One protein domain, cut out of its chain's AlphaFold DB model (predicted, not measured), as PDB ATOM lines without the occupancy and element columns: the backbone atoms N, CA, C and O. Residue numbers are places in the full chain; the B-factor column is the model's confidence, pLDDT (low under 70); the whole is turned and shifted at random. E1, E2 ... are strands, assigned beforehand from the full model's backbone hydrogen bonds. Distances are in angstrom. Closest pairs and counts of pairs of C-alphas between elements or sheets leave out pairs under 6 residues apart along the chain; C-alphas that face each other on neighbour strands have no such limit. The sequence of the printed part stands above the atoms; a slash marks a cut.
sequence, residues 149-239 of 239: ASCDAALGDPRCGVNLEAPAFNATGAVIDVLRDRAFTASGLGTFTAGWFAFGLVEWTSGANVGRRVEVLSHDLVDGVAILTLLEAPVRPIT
ATOM      1  N   ALA A 149      18.809 107.702 160.538       94.19
ATOM      2  CA  ALA A 149      19.213 106.643 161.464       94.19
ATOM      3  C   ALA A 149      18.742 105.245 161.019       94.19
ATOM      4  O   ALA A 149      19.406 104.252 161.306       94.19
ATOM      5  N   SER A 150      17.602 105.168 160.331       92.06
ATOM      6  CA  SER A 150      17.033 103.933 159.787       92.06
ATOM      7  C   SER A 150      17.673 103.530 158.460       92.06
ATOM      8  O   SER A 150      18.161 104.364 157.700       92.06
ATOM      9  N   CYS A 151      17.637 102.232 158.159       90.50
ATOM     10  CA  CYS A 151      17.995 101.738 156.835       90.50
ATOM     11  C   CYS A 151      16.969 102.228 155.803       90.50
ATOM     12  O   CYS A 151      15.768 102.090 156.017       90.50
ATOM     13  N   ASP A 152      17.445 102.785 154.690       91.00
ATOM     14  CA  ASP A 152      16.623 103.256 153.568       91.00
ATOM     15  C   ASP A 152      16.595 102.277 152.382       91.00
ATOM     16  O   ASP A 152      16.053 102.603 151.330       91.00
ATOM     17  N   ALA A 153      17.245 101.119 152.511       91.94
ATOM     18  CA  ALA A 153      17.237 100.080 151.486       91.94
ATOM     19  C   ALA A 153      15.946  99.257 151.566       91.94
ATOM     20  O   ALA A 153      15.454  98.979 152.662       91.94
ATOM     21  N   ALA A 154      15.432  98.822 150.416       91.19
ATOM     22  CA  ALA A 154      14.353  97.845 150.398       91.19
ATOM     23  C   ALA A 154      14.906  96.479 150.830       91.19
ATOM     24  O   ALA A 154      16.010  96.088 150.444       91.19
ATOM     25  N   LEU A 155      14.145  95.746 151.644       92.50
ATOM     26  CA  LEU A 155      14.554  94.427 152.123       92.50
ATOM     27  C   LEU A 155      14.836  93.494 150.930       92.50
ATOM     28  O   LEU A 155      13.985  93.308 150.063       92.50
ATOM     29  N   GLY A 156      16.038  92.916 150.894       92.44
ATOM     30  CA  GLY A 156      16.488  92.026 149.818       92.44
ATOM     31  C   GLY A 156      17.007  92.721 148.555       92.44
ATOM     32  O   GLY A 156      17.425  92.040 147.621       92.44
ATOM     33  N   ASP A 157      17.023  94.057 148.503       93.88
ATOM     34  CA  ASP A 157      17.642  94.779 147.389       93.88
ATOM     35  C   ASP A 157      19.188  94.646 147.402       93.88
ATOM     36  O   ASP A 157      19.774  94.204 148.400       93.88
ATOM     37  N   PRO A 158      19.898  95.048 146.327       94.81
ATOM     38  CA  PRO A 158      21.360  94.950 146.267       94.81
ATOM     39  C   PRO A 158      22.117  95.718 147.362       94.81
ATOM     40  O   PRO A 158      23.283  95.419 147.617       94.81
ATOM     41  N   ARG A 159      21.499  96.725 147.992       94.19
ATOM     42  CA  ARG A 159      22.089  97.492 149.097       94.19
ATOM     43  C   ARG A 159      21.852  96.817 150.446       94.19
ATOM     44  O   ARG A 159      22.709  96.917 151.318       94.19
ATOM     45  N   CYS A 160      20.704  96.166 150.617       94.81
ATOM     46  CA  CYS A 160      20.371  95.347 151.773       94.81
ATOM     47  C   CYS A 160      21.210  94.060 151.788       94.81
ATOM     48  O   CYS A 160      21.777  93.706 152.818       94.81
ATOM     49  N   GLY A 161      21.309  93.374 150.644       94.88
ATOM     50  CA  GLY A 161      22.127  92.171 150.454       94.88
ATOM     51  C   GLY A 161      21.601  90.899 151.135       94.88
ATOM     52  O   GLY A 161      22.229  89.847 151.017       94.88
ATOM     53  N   VAL A 162      20.466  90.964 151.839       95.00
ATOM     54  CA  VAL A 162      19.832  89.792 152.461       95.00
ATOM     55  C   VAL A 162      19.231  88.895 151.379       95.00
ATOM     56  O   VAL A 162      18.418  89.339 150.574       95.00
ATOM     57  N   ASN A 163      19.595  87.613 151.379       95.19
ATOM     58  CA  ASN A 163      19.011  86.636 150.466       95.19
ATOM     59  C   ASN A 163      17.634  86.176 150.967       95.19
ATOM     60  O   ASN A 163      17.556  85.275 151.802       95.19
ATOM     61  N   LEU A 164      16.564  86.760 150.430       94.06
ATOM     62  CA  LEU A 164      15.192  86.389 150.790       94.06
ATOM     63  C   LEU A 164      14.770  85.001 150.298       94.06
ATOM     64  O   LEU A 164      13.794  84.468 150.808       94.06
ATOM     65  N   GLU A 165      15.525  84.373 149.394       92.75
ATOM     66  CA  GLU A 165      15.250  82.998 148.959       92.75
ATOM     67  C   GLU A 165      15.674  81.945 149.990       92.75
ATOM     68  O   GLU A 165      15.382  80.757 149.836       92.75
ATOM     69  N   ALA A 166      16.397  82.344 151.041       94.31
ATOM     70  CA  ALA A 166      16.766  81.416 152.095       94.31
ATOM     71  C   ALA A 166      15.515  80.977 152.887       94.31
ATOM     72  O   ALA A 166      14.732  81.842 153.280       94.31
ATOM     73  N   PRO A 167      15.383  79.685 153.256       92.25
ATOM     74  CA  PRO A 167      14.221  79.160 153.993       92.25
ATOM     75  C   PRO A 167      13.926  79.836 155.340       92.25
ATOM     76  O   PRO A 167      12.868  79.636 155.925       92.25
ATOM     77  N   ALA A 168      14.884  80.597 155.876       93.06
ATOM     78  CA  ALA A 168      14.687  81.388 157.084       93.06
ATOM     79  C   ALA A 168      13.875  82.670 156.828       93.06
ATOM     80  O   ALA A 168      13.281  83.199 157.759       93.06
ATOM     81  N   PHE A 169      13.854  83.187 155.597       94.06
ATOM     82  CA  PHE A 169      13.278  84.492 155.252       94.06
ATOM     83  C   PHE A 169      12.094  84.404 154.285       94.06
ATOM     84  O   PHE A 169      11.411  85.407 154.091       94.06
ATOM     85  N   ASN A 170      11.816  83.225 153.727       94.75
ATOM     86  CA  ASN A 170      10.623  82.964 152.932       94.75
ATOM     87  C   ASN A 170       9.846  81.751 153.450       94.75
ATOM     88  O   ASN A 170      10.380  80.859 154.107       94.75
ATOM     89  N   ALA A 171       8.553  81.738 153.145       95.94
ATOM     90  CA  ALA A 171       7.686  80.595 153.357       95.94
ATOM     91  C   ALA A 171       6.456  80.702 152.459       95.94
ATOM     92  O   ALA A 171       6.006  81.799 152.130       95.94
ATOM     93  N   THR A 172       5.888  79.550 152.112       96.38
ATOM     94  CA  THR A 172       4.625  79.463 151.381       96.38
ATOM     95  C   THR A 172       3.542  78.967 152.325       96.38
ATOM     96  O   THR A 172       3.710  77.944 152.989       96.38
ATOM     97  N   GLY A 173       2.422  79.682 152.358       95.25
ATOM     98  CA  GLY A 173       1.231  79.304 153.109       95.25
ATOM     99  C   GLY A 173      -0.019  79.347 152.241       95.25
ATOM    100  O   GLY A 173      -0.007  79.914 151.148       95.25
ATOM    101  N   ALA A 174      -1.101  78.753 152.736       96.50
ATOM    102  CA  ALA A 174      -2.425  78.856 152.128       96.50
ATOM    103  C   ALA A 174      -3.398  79.504 153.111       96.50
ATOM    104  O   ALA A 174      -3.378  79.167 154.301       96.50
ATOM    105  N   VAL A 175      -4.239  80.408 152.606       96.50
ATOM    106  CA  VAL A 175      -5.322  81.024 153.378       96.50
ATOM    107  C   VAL A 175      -6.290  79.934 153.838       96.50
ATOM    108  O   VAL A 175      -6.660  79.059 153.060       96.50
ATOM    109  N   ILE A 176      -6.663  79.968 155.117       95.69
ATOM    110  CA  ILE A 176      -7.642  79.051 155.714       95.69
ATOM    111  C   ILE A 176      -8.992  79.756 155.839       95.69
ATOM    112  O   ILE A 176     -10.002  79.238 155.371       95.69
ATOM    113  N   ASP A 177      -9.003  80.926 156.477       94.69
ATOM    114  CA  ASP A 177     -10.212  81.715 156.703       94.69
ATOM    115  C   ASP A 177      -9.898  83.212 156.748       94.69
ATOM    116  O   ASP A 177      -8.835  83.629 157.227       94.69
ATOM    117  N   VAL A 178     -10.842  84.021 156.276       95.00
ATOM    118  CA  VAL A 178     -10.743  85.480 156.247       95.00
ATOM    119  C   VAL A 178     -11.442  86.033 157.482       95.00
ATOM    120  O   VAL A 178     -12.661  85.977 157.611       95.00
ATOM    121  N   LEU A 179     -10.663  86.600 158.402       92.38
ATOM    122  CA  LEU A 179     -11.182  87.145 159.656       92.38
ATOM    123  C   LEU A 179     -11.817  88.528 159.450       92.38
ATOM    124  O   LEU A 179     -12.829  88.844 160.077       92.38
ATOM    125  N   ARG A 180     -11.183  89.372 158.619       88.06
ATOM    126  CA  ARG A 180     -11.595  90.745 158.253       88.06
ATOM    127  C   ARG A 180     -11.046  91.106 156.867       88.06
ATOM    128  O   ARG A 180     -10.263  90.355 156.300       88.06
ATOM    129  N   ASP A 181     -11.388  92.289 156.366       86.38
ATOM    130  CA  ASP A 181     -10.918  92.845 155.083       86.38
ATOM    131  C   ASP A 181      -9.391  92.814 154.885       86.38
ATOM    132  O   ASP A 181      -8.920  92.719 153.757       86.38
ATOM    133  N   ARG A 182      -8.615  92.868 155.972       94.38
ATOM    134  CA  ARG A 182      -7.143  92.879 155.958       94.38
ATOM    135  C   ARG A 182      -6.488  91.719 156.690       94.38
ATOM    136  O   ARG A 182      -5.262  91.658 156.711       94.38
ATOM    137  N   ALA A 183      -7.265  90.856 157.335       95.75
ATOM    138  CA  ALA A 183      -6.735  89.850 158.245       95.75
ATOM    139  C   ALA A 183      -7.256  88.460 157.905       95.75
ATOM    140  O   ALA A 183      -8.461  88.268 157.736       95.75
ATOM    141  N   PHE A 184      -6.356  87.486 157.855       97.00
ATOM    142  CA  PHE A 184      -6.687  86.103 157.539       97.00
ATOM    143  C   PHE A 184      -5.799  85.130 158.308       97.00
ATOM    144  O   PHE A 184      -4.684  85.457 158.719       97.00
ATOM    145  N   THR A 185      -6.317  83.922 158.499       97.38
ATOM    146  CA  THR A 185      -5.544  82.793 159.010       97.38
ATOM    147  C   THR A 185      -4.867  82.059 157.861       97.38
ATOM    148  O   THR A 185      -5.441  81.917 156.779       97.38
ATOM    149  N   ALA A 186      -3.648  81.583 158.089       96.94
ATOM    150  CA  ALA A 186      -2.859  80.877 157.095       96.94
ATOM    151  C   ALA A 186      -2.216  79.612 157.673       96.94
ATOM    152  O   ALA A 186      -1.723  79.579 158.805       96.94
ATOM    153  N   SER A 187      -2.193  78.567 156.852       95.94
ATOM    154  CA  SER A 187      -1.408  77.353 157.086       95.94
ATOM    155  C   SER A 187       0.032  77.532 156.588       95.94
ATOM    156  O   SER A 187       0.323  78.461 155.840       95.94
ATOM    157  N   GLY A 188       0.946  76.647 156.994       94.06
ATOM    158  CA  GLY A 188       2.329  76.619 156.482       94.06
ATOM    159  C   GLY A 188       3.288  77.646 157.093       94.06
ATOM    160  O   GLY A 188       4.490  77.548 156.872       94.06
ATOM    161  N   LEU A 189       2.790  78.583 157.907       95.81
ATOM    162  CA  LEU A 189       3.595  79.649 158.523       95.81
ATOM    163  C   LEU A 189       3.790  79.488 160.042       95.81
ATOM    164  O   LEU A 189       4.537  80.244 160.655       95.81
ATOM    165  N   GLY A 190       3.167  78.477 160.656       93.62
ATOM    166  CA  GLY A 190       3.182  78.271 162.112       93.62
ATOM    167  C   GLY A 190       4.540  77.890 162.718       93.62
ATOM    168  O   GLY A 190       4.684  77.890 163.936       93.62
ATOM    169  N   THR A 191       5.541  77.555 161.896       93.50
ATOM    170  CA  THR A 191       6.906  77.230 162.352       93.50
ATOM    171  C   THR A 191       7.760  78.463 162.634       93.50
ATOM    172  O   THR A 191       8.815  78.344 163.256       93.50
ATOM    173  N   PHE A 192       7.344  79.634 162.152       95.38
ATOM    174  CA  PHE A 192       8.050  80.894 162.367       95.38
ATOM    175  C   PHE A 192       7.634  81.514 163.691       95.38
ATOM    176  O   PHE A 192       6.550  81.242 164.189       95.38
ATOM    177  N   THR A 193       8.478  82.366 164.273       96.12
ATOM    178  CA  THR A 193       8.099  83.099 165.487       96.12
ATOM    179  C   THR A 193       7.081  84.192 165.162       96.12
ATOM    180  O   THR A 193       7.099  84.778 164.076       96.12
ATOM    181  N   ALA A 194       6.209  84.518 166.119       96.44
ATOM    182  CA  ALA A 194       5.338  85.682 165.991       96.44
ATOM    183  C   ALA A 194       6.179  86.943 165.705       96.44
ATOM    184  O   ALA A 194       7.291  87.100 166.215       96.44
ATOM    185  N   GLY A 195       5.674  87.805 164.828       96.44
ATOM    186  CA  GLY A 195       6.338  89.015 164.349       96.44
ATOM    187  C   GLY A 195       7.397  88.790 163.268       96.44
ATOM    188  O   GLY A 195       7.852  89.768 162.690       96.44
ATOM    189  N   TRP A 196       7.763  87.542 162.945       96.62
ATOM    190  CA  TRP A 196       8.854  87.264 161.998       96.62
ATOM    191  C   TRP A 196       8.662  87.910 160.619       96.62
ATOM    192  O   TRP A 196       9.609  88.441 160.050       96.62
ATOM    193  N   PHE A 197       7.430  87.904 160.108       96.38
ATOM    194  CA  PHE A 197       7.089  88.490 158.812       96.38
ATOM    195  C   PHE A 197       6.535  89.920 158.906       96.38
ATOM    196  O   PHE A 197       6.074  90.443 157.896       96.38
ATOM    197  N   ALA A 198       6.545  90.563 160.080       95.38
ATOM    198  CA  ALA A 198       6.094  91.951 160.200       95.38
ATOM    199  C   ALA A 198       6.979  92.881 159.351       95.38
ATOM    200  O   ALA A 198       8.202  92.736 159.339       95.38
ATOM    201  N   PHE A 199       6.354  93.816 158.633       93.06
ATOM    202  CA  PHE A 199       6.973  94.677 157.614       93.06
ATOM    203  C   PHE A 199       7.600  93.912 156.429       93.06
ATOM    204  O   PHE A 199       8.350  94.478 155.634       93.06
ATOM    205  N   GLY A 200       7.302  92.615 156.305       94.94
ATOM    206  CA  GLY A 200       7.597  91.805 155.127       94.94
ATOM    207  C   GLY A 200       6.531  91.965 154.044       94.94
ATOM    208  O   GLY A 200       5.641  92.809 154.133       94.94
ATOM    209  N   LEU A 201       6.598  91.123 153.014       95.56
ATOM    210  CA  LEU A 201       5.658  91.144 151.893       95.56
ATOM    211  C   LEU A 201       4.970  89.789 151.746       95.56
ATOM    212  O   LEU A 201       5.628  88.751 151.743       95.56
ATOM    213  N   VAL A 202       3.655  89.814 151.554       95.75
ATOM    214  CA  VAL A 202       2.904  88.696 150.980       95.75
ATOM    215  C   VAL A 202       2.879  88.885 149.473       95.75
ATOM    216  O   VAL A 202       2.486  89.947 148.996       95.75
ATOM    217  N   GLU A 203       3.268  87.850 148.734       95.19
ATOM    218  CA  GLU A 203       3.035  87.743 147.298       95.19
ATOM    219  C   GLU A 203       1.963  86.685 147.034       95.19
ATOM    220  O   GLU A 203       2.101  85.521 147.413       95.19
ATOM    221  N   TRP A 204       0.873  87.094 146.394       94.81
ATOM    222  CA  TRP A 204      -0.227  86.200 146.063       94.81
ATOM    223  C   TRP A 204       0.127  85.361 144.837       94.81
ATOM    224  O   TRP A 204       0.300  85.885 143.739       94.81
ATOM    225  N   THR A 205       0.187  84.043 144.994       95.19
ATOM    226  CA  THR A 205       0.534  83.108 143.907       95.19
ATOM    227  C   THR A 205      -0.685  82.483 143.226       95.19
ATOM    228  O   THR A 205      -0.551  81.801 142.213       95.19
ATOM    229  N   SER A 206      -1.889  82.717 143.756       93.94
ATOM    230  CA  SER A 206      -3.150  82.212 143.208       93.94
ATOM    231  C   SER A 206      -4.332  83.125 143.565       93.94
ATOM    232  O   SER A 206      -4.157  84.166 144.204       93.94
ATOM    233  N   GLY A 207      -5.533  82.750 143.118       92.38
ATOM    234  CA  GLY A 207      -6.763  83.489 143.397       92.38
ATOM    235  C   GLY A 207      -6.874  84.814 142.638       92.38
ATOM    236  O   GLY A 207      -6.128  85.098 141.698       92.38
ATOM    237  N   ALA A 208      -7.834  85.646 143.046       90.44
ATOM    238  CA  ALA A 208      -8.119  86.920 142.380       90.44
ATOM    239  C   ALA A 208      -6.984  87.952 142.516       90.44
ATOM    240  O   ALA A 208      -6.905  88.886 141.716       90.44
ATOM    241  N   ASN A 209      -6.114  87.779 143.513       91.75
ATOM    242  CA  ASN A 209      -4.998  88.674 143.811       91.75
ATOM    243  C   ASN A 209      -3.665  88.221 143.192       91.75
ATOM    244  O   ASN A 209      -2.651  88.845 143.471       91.75
ATOM    245  N   VAL A 210      -3.625  87.173 142.359       91.88
ATOM    246  CA  VAL A 210      -2.365  86.627 141.816       91.88
ATOM    247  C   VAL A 210      -1.422  87.704 141.242       91.88
ATOM    248  O   VAL A 210      -1.844  88.602 140.510       91.88
ATOM    249  N   GLY A 211      -0.139  87.620 141.604       88.81
ATOM    250  CA  GLY A 211       0.920  88.569 141.245       88.81
ATOM    251  C   GLY A 211       0.956  89.842 142.097       88.81
ATOM    252  O   GLY A 211       1.866  90.657 141.942       88.81
ATOM    253  N   ARG A 212      -0.009  90.047 143.005       89.31
ATOM    254  CA  ARG A 212      -0.010  91.198 143.916       89.31
ATOM    255  C   ARG A 212       0.948  90.996 145.071       89.31
ATOM    256  O   ARG A 212       1.017  89.914 145.649       89.31
ATOM    257  N   ARG A 213       1.608  92.088 145.450       92.44
ATOM    258  CA  ARG A 213       2.453  92.177 146.637       92.44
ATOM    259  C   ARG A 213       1.858  93.188 147.603       92.44
ATOM    260  O   ARG A 213       1.458  94.267 147.175       92.44
ATOM    261  N   VAL A 214       1.788  92.833 148.877       94.19
ATOM    262  CA  VAL A 214       1.225  93.679 149.935       94.19
ATOM    263  C   VAL A 214       2.044  93.527 151.208       94.19
ATOM    264  O   VAL A 214       2.499  92.430 151.535       94.19
ATOM    265  N   GLU A 215       2.259  94.634 151.909       96.12
ATOM    266  CA  GLU A 215       3.018  94.639 153.153       96.12
ATOM    267  C   GLU A 215       2.236  93.973 154.289       96.12
ATOM    268  O   GLU A 215       1.018  94.133 154.423       96.12
ATOM    269  N   VAL A 216       2.954  93.224 155.118       97.00
ATOM    270  CA  VAL A 216       2.429  92.604 156.332       97.00
ATOM    271  C   VAL A 216       2.564  93.595 157.482       97.00
ATOM    272  O   VAL A 216       3.667  93.908 157.916       97.00
ATOM    273  N   LEU A 217       1.438  94.050 158.024       97.31
ATOM    274  CA  LEU A 217       1.412  94.864 159.237       97.31
ATOM    275  C   LEU A 217       1.762  94.029 160.477       97.31
ATOM    276  O   LEU A 217       2.545  94.470 161.315       97.31
ATOM    277  N   SER A 218       1.179  92.834 160.607       97.12
ATOM    278  CA  SER A 218       1.472  91.919 161.715       97.12
ATOM    279  C   SER A 218       1.420  90.451 161.296       97.12
ATOM    280  O   SER A 218       0.682  90.068 160.386       97.12
ATOM    281  N   HIS A 219       2.220  89.642 161.989       97.50
ATOM    282  CA  HIS A 219       2.224  88.185 161.916       97.50
ATOM    283  C   HIS A 219       2.091  87.642 163.339       97.50
ATOM    284  O   HIS A 219       3.034  87.730 164.122       97.50
ATOM    285  N   ASP A 220       0.937  87.086 163.670       97.12
ATOM    286  CA  ASP A 220       0.626  86.561 164.996       97.12
ATOM    287  C   ASP A 220       0.423  85.042 164.934       97.12
ATOM    288  O   ASP A 220       0.161  84.484 163.869       97.12
ATOM    289  N   LEU A 221       0.538  84.362 166.075       96.69
ATOM    290  CA  LEU A 221       0.312  82.920 166.185       96.69
ATOM    291  C   LEU A 221      -0.716  82.637 167.274       96.69
ATOM    292  O   LEU A 221      -0.537  83.054 168.418       96.69
ATOM    293  N   VAL A 222      -1.749  81.874 166.930       94.12
ATOM    294  CA  VAL A 222      -2.743  81.359 167.879       94.12
ATOM    295  C   VAL A 222      -2.844  79.857 167.668       94.12
ATOM    296  O   VAL A 222      -3.152  79.408 166.569       94.12
ATOM    297  N   ASP A 223      -2.511  79.076 168.698       90.50
ATOM    298  CA  ASP A 223      -2.522  77.605 168.661       90.50
ATOM    299  C   ASP A 223      -1.765  76.996 167.457       90.50
ATOM    300  O   ASP A 223      -2.151  75.972 166.898       90.50
ATOM    301  N   GLY A 224      -0.666  77.640 167.041       87.69
ATOM    302  CA  GLY A 224       0.158  77.210 165.901       87.69
ATOM    303  C   GLY A 224      -0.394  77.590 164.521       87.69
ATOM    304  O   GLY A 224       0.226  77.262 163.510       87.69
ATOM    305  N   VAL A 225      -1.521  78.304 164.462       94.69
ATOM    306  CA  VAL A 225      -2.076  78.892 163.236       94.69
ATOM    307  C   VAL A 225      -1.601  80.333 163.110       94.69
ATOM    308  O   VAL A 225      -1.703  81.114 164.060       94.69
ATOM    309  N   ALA A 226      -1.087  80.691 161.935       97.31
ATOM    310  CA  ALA A 226      -0.645  82.049 161.664       97.31
ATOM    311  C   ALA A 226      -1.829  82.956 161.340       97.31
ATOM    312  O   ALA A 226      -2.712  82.579 160.570       97.31
ATOM    313  N   ILE A 227      -1.813  84.162 161.894       97.50
ATOM    314  CA  ILE A 227      -2.718  85.253 161.551       97.50
ATOM    315  C   ILE A 227      -1.869  86.348 160.915       97.50
ATOM    316  O   ILE A 227      -0.947  86.871 161.538       97.50
ATOM    317  N   LEU A 228      -2.178  86.687 159.670       97.50
ATOM    318  CA  LEU A 228      -1.542  87.784 158.952       97.50
ATOM    319  C   LEU A 228      -2.513  88.955 158.892       97.50
ATOM    320  O   LEU A 228      -3.650  88.788 158.452       97.50
ATOM    321  N   THR A 229      -2.048  90.136 159.292       97.38
ATOM    322  CA  THR A 229      -2.743  91.401 159.039       97.38
ATOM    323  C   THR A 229      -1.960  92.184 158.001       97.38
ATOM    324  O   THR A 229      -0.778  92.456 158.194       97.38
ATOM    325  N   LEU A 230      -2.607  92.566 156.909       97.31
ATOM    326  CA  LEU A 230      -2.015  93.349 155.829       97.31
ATOM    327  C   LEU A 230      -2.034  94.845 156.153       97.31
ATOM    328  O   LEU A 230      -2.937  95.318 156.849       97.31
ATOM    329  N   LEU A 231      -1.070  95.605 155.631       96.25
ATOM    330  CA  LEU A 231      -1.005  97.064 155.782       96.25
ATOM    331  C   LEU A 231      -2.144  97.788 155.051       96.25
ATOM    332  O   LEU A 231      -2.614  98.826 155.517       96.25
ATOM    333  N   GLU A 232      -2.642  97.209 153.965       92.94
ATOM    334  CA  GLU A 232      -3.762  97.734 153.189       92.94
ATOM    335  C   GLU A 232      -4.740  96.607 152.852       92.94
ATOM    336  O   GLU A 232      -4.359  95.435 152.784       92.94
ATOM    337  N   ALA A 233      -6.018  96.954 152.686       91.31
ATOM    338  CA  ALA A 233      -7.028  95.996 152.252       91.31
ATOM    339  C   ALA A 233      -6.831  95.702 150.760       91.31
ATOM    340  O   ALA A 233      -6.750  96.649 149.974       91.31
ATOM    341  N   PRO A 234      -6.769  94.428 150.340       90.06
ATOM    342  CA  PRO A 234      -6.742  94.110 148.927       90.06
ATOM    343  C   PRO A 234      -8.067  94.524 148.284       90.06
ATOM    344  O   PRO A 234      -9.149  94.327 148.837       90.06
ATOM    345  N   VAL A 235      -7.979  95.090 147.081       89.81
ATOM    346  CA  VAL A 235      -9.152  95.529 146.310       89.81
ATOM    347  C   VAL A 235     -10.011  94.337 145.884       89.81
ATOM    348  O   VAL A 235     -11.231  94.449 145.747       89.81
ATOM    349  N   ARG A 236      -9.377  93.182 145.671       91.06
ATOM    350  CA  ARG A 236     -10.029  91.925 145.299       91.06
ATOM    351  C   ARG A 236     -10.103  91.001 146.520       91.06
ATOM    352  O   ARG A 236      -9.193  91.025 147.350       91.06
ATOM    353  N   PRO A 237     -11.150  90.166 146.631       90.00
ATOM    354  CA  PRO A 237     -11.343  89.313 147.797       90.00
ATOM    355  C   PRO A 237     -10.164  88.360 148.002       90.00
ATOM    356  O   PRO A 237      -9.601  87.829 147.042       90.00
ATOM    357  N   ILE A 238      -9.815  88.147 149.268       89.81
ATOM    358  CA  ILE A 238      -8.863  87.120 149.683       89.81
ATOM    359  C   ILE A 238      -9.557  85.763 149.546       89.81
ATOM    360  O   ILE A 238     -10.674  85.592 150.036       89.81
ATOM    361  N   THR A 239      -8.904  84.827 148.859       79.06
ATOM    362  CA  THR A 239      -9.389  83.464 148.597       79.06
ATOM    363  C   THR A 239      -8.259  82.474 148.748       79.06
ATOM    364  O   THR A 239      -7.151  82.835 148.283       79.06
TER     365      THR A 239
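What this domain is: This is residues 149 to 239 of the 239 residues of the protein "DUF2163 domain-containing protein" of Rubellimicrobium sp. CFH 75288 (UniProt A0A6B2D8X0). With little regular structure, this domain is one strongly twisted, curled sheet of five antiparallel strands, like part of an open barrel; an unnamed tail, residues 149 to 173, makes much of the length. The printed part has 91 residues, no named helix, and strands E1 to E5, in sheet order E1, E2, E5, E4, E3. It is all strand, with under half of the residues in named elements, and compact: radius of gyration of the C-alphas 13.3 A, spans 36 by 29 by 24 A.

Where its parts are: Find C-alpha 174 at (-2.425, 78.856, 152.128), where E1 begins, running 16.2 A to residue 180. E2 is residues 183 to 187, E3 201 to 203, E4 213 to 222, 24.4 A, bending by 66 degrees at residue 217. E5, residues 225 to 230, ends at (-2.015, 93.349, 155.829).

How they stand to each other: E3, E4, E5 form a meander, successive antiparallel neighbours; E2, beside E5, completes a Greek key. Look for N 186 and O 226, 2.8 A, between E2 and E5, and N 227 and O 220, 2.8 A, between E5 and E4. Edge strands E1 and E3 are apart.

The domain as a whole: The farthest C-alphas, Ala 149 and Gly 207, are 39.2 A apart. The printed part has no cut; the link from E2 to E3 is long; no printed residue is under 70 in pLDDT.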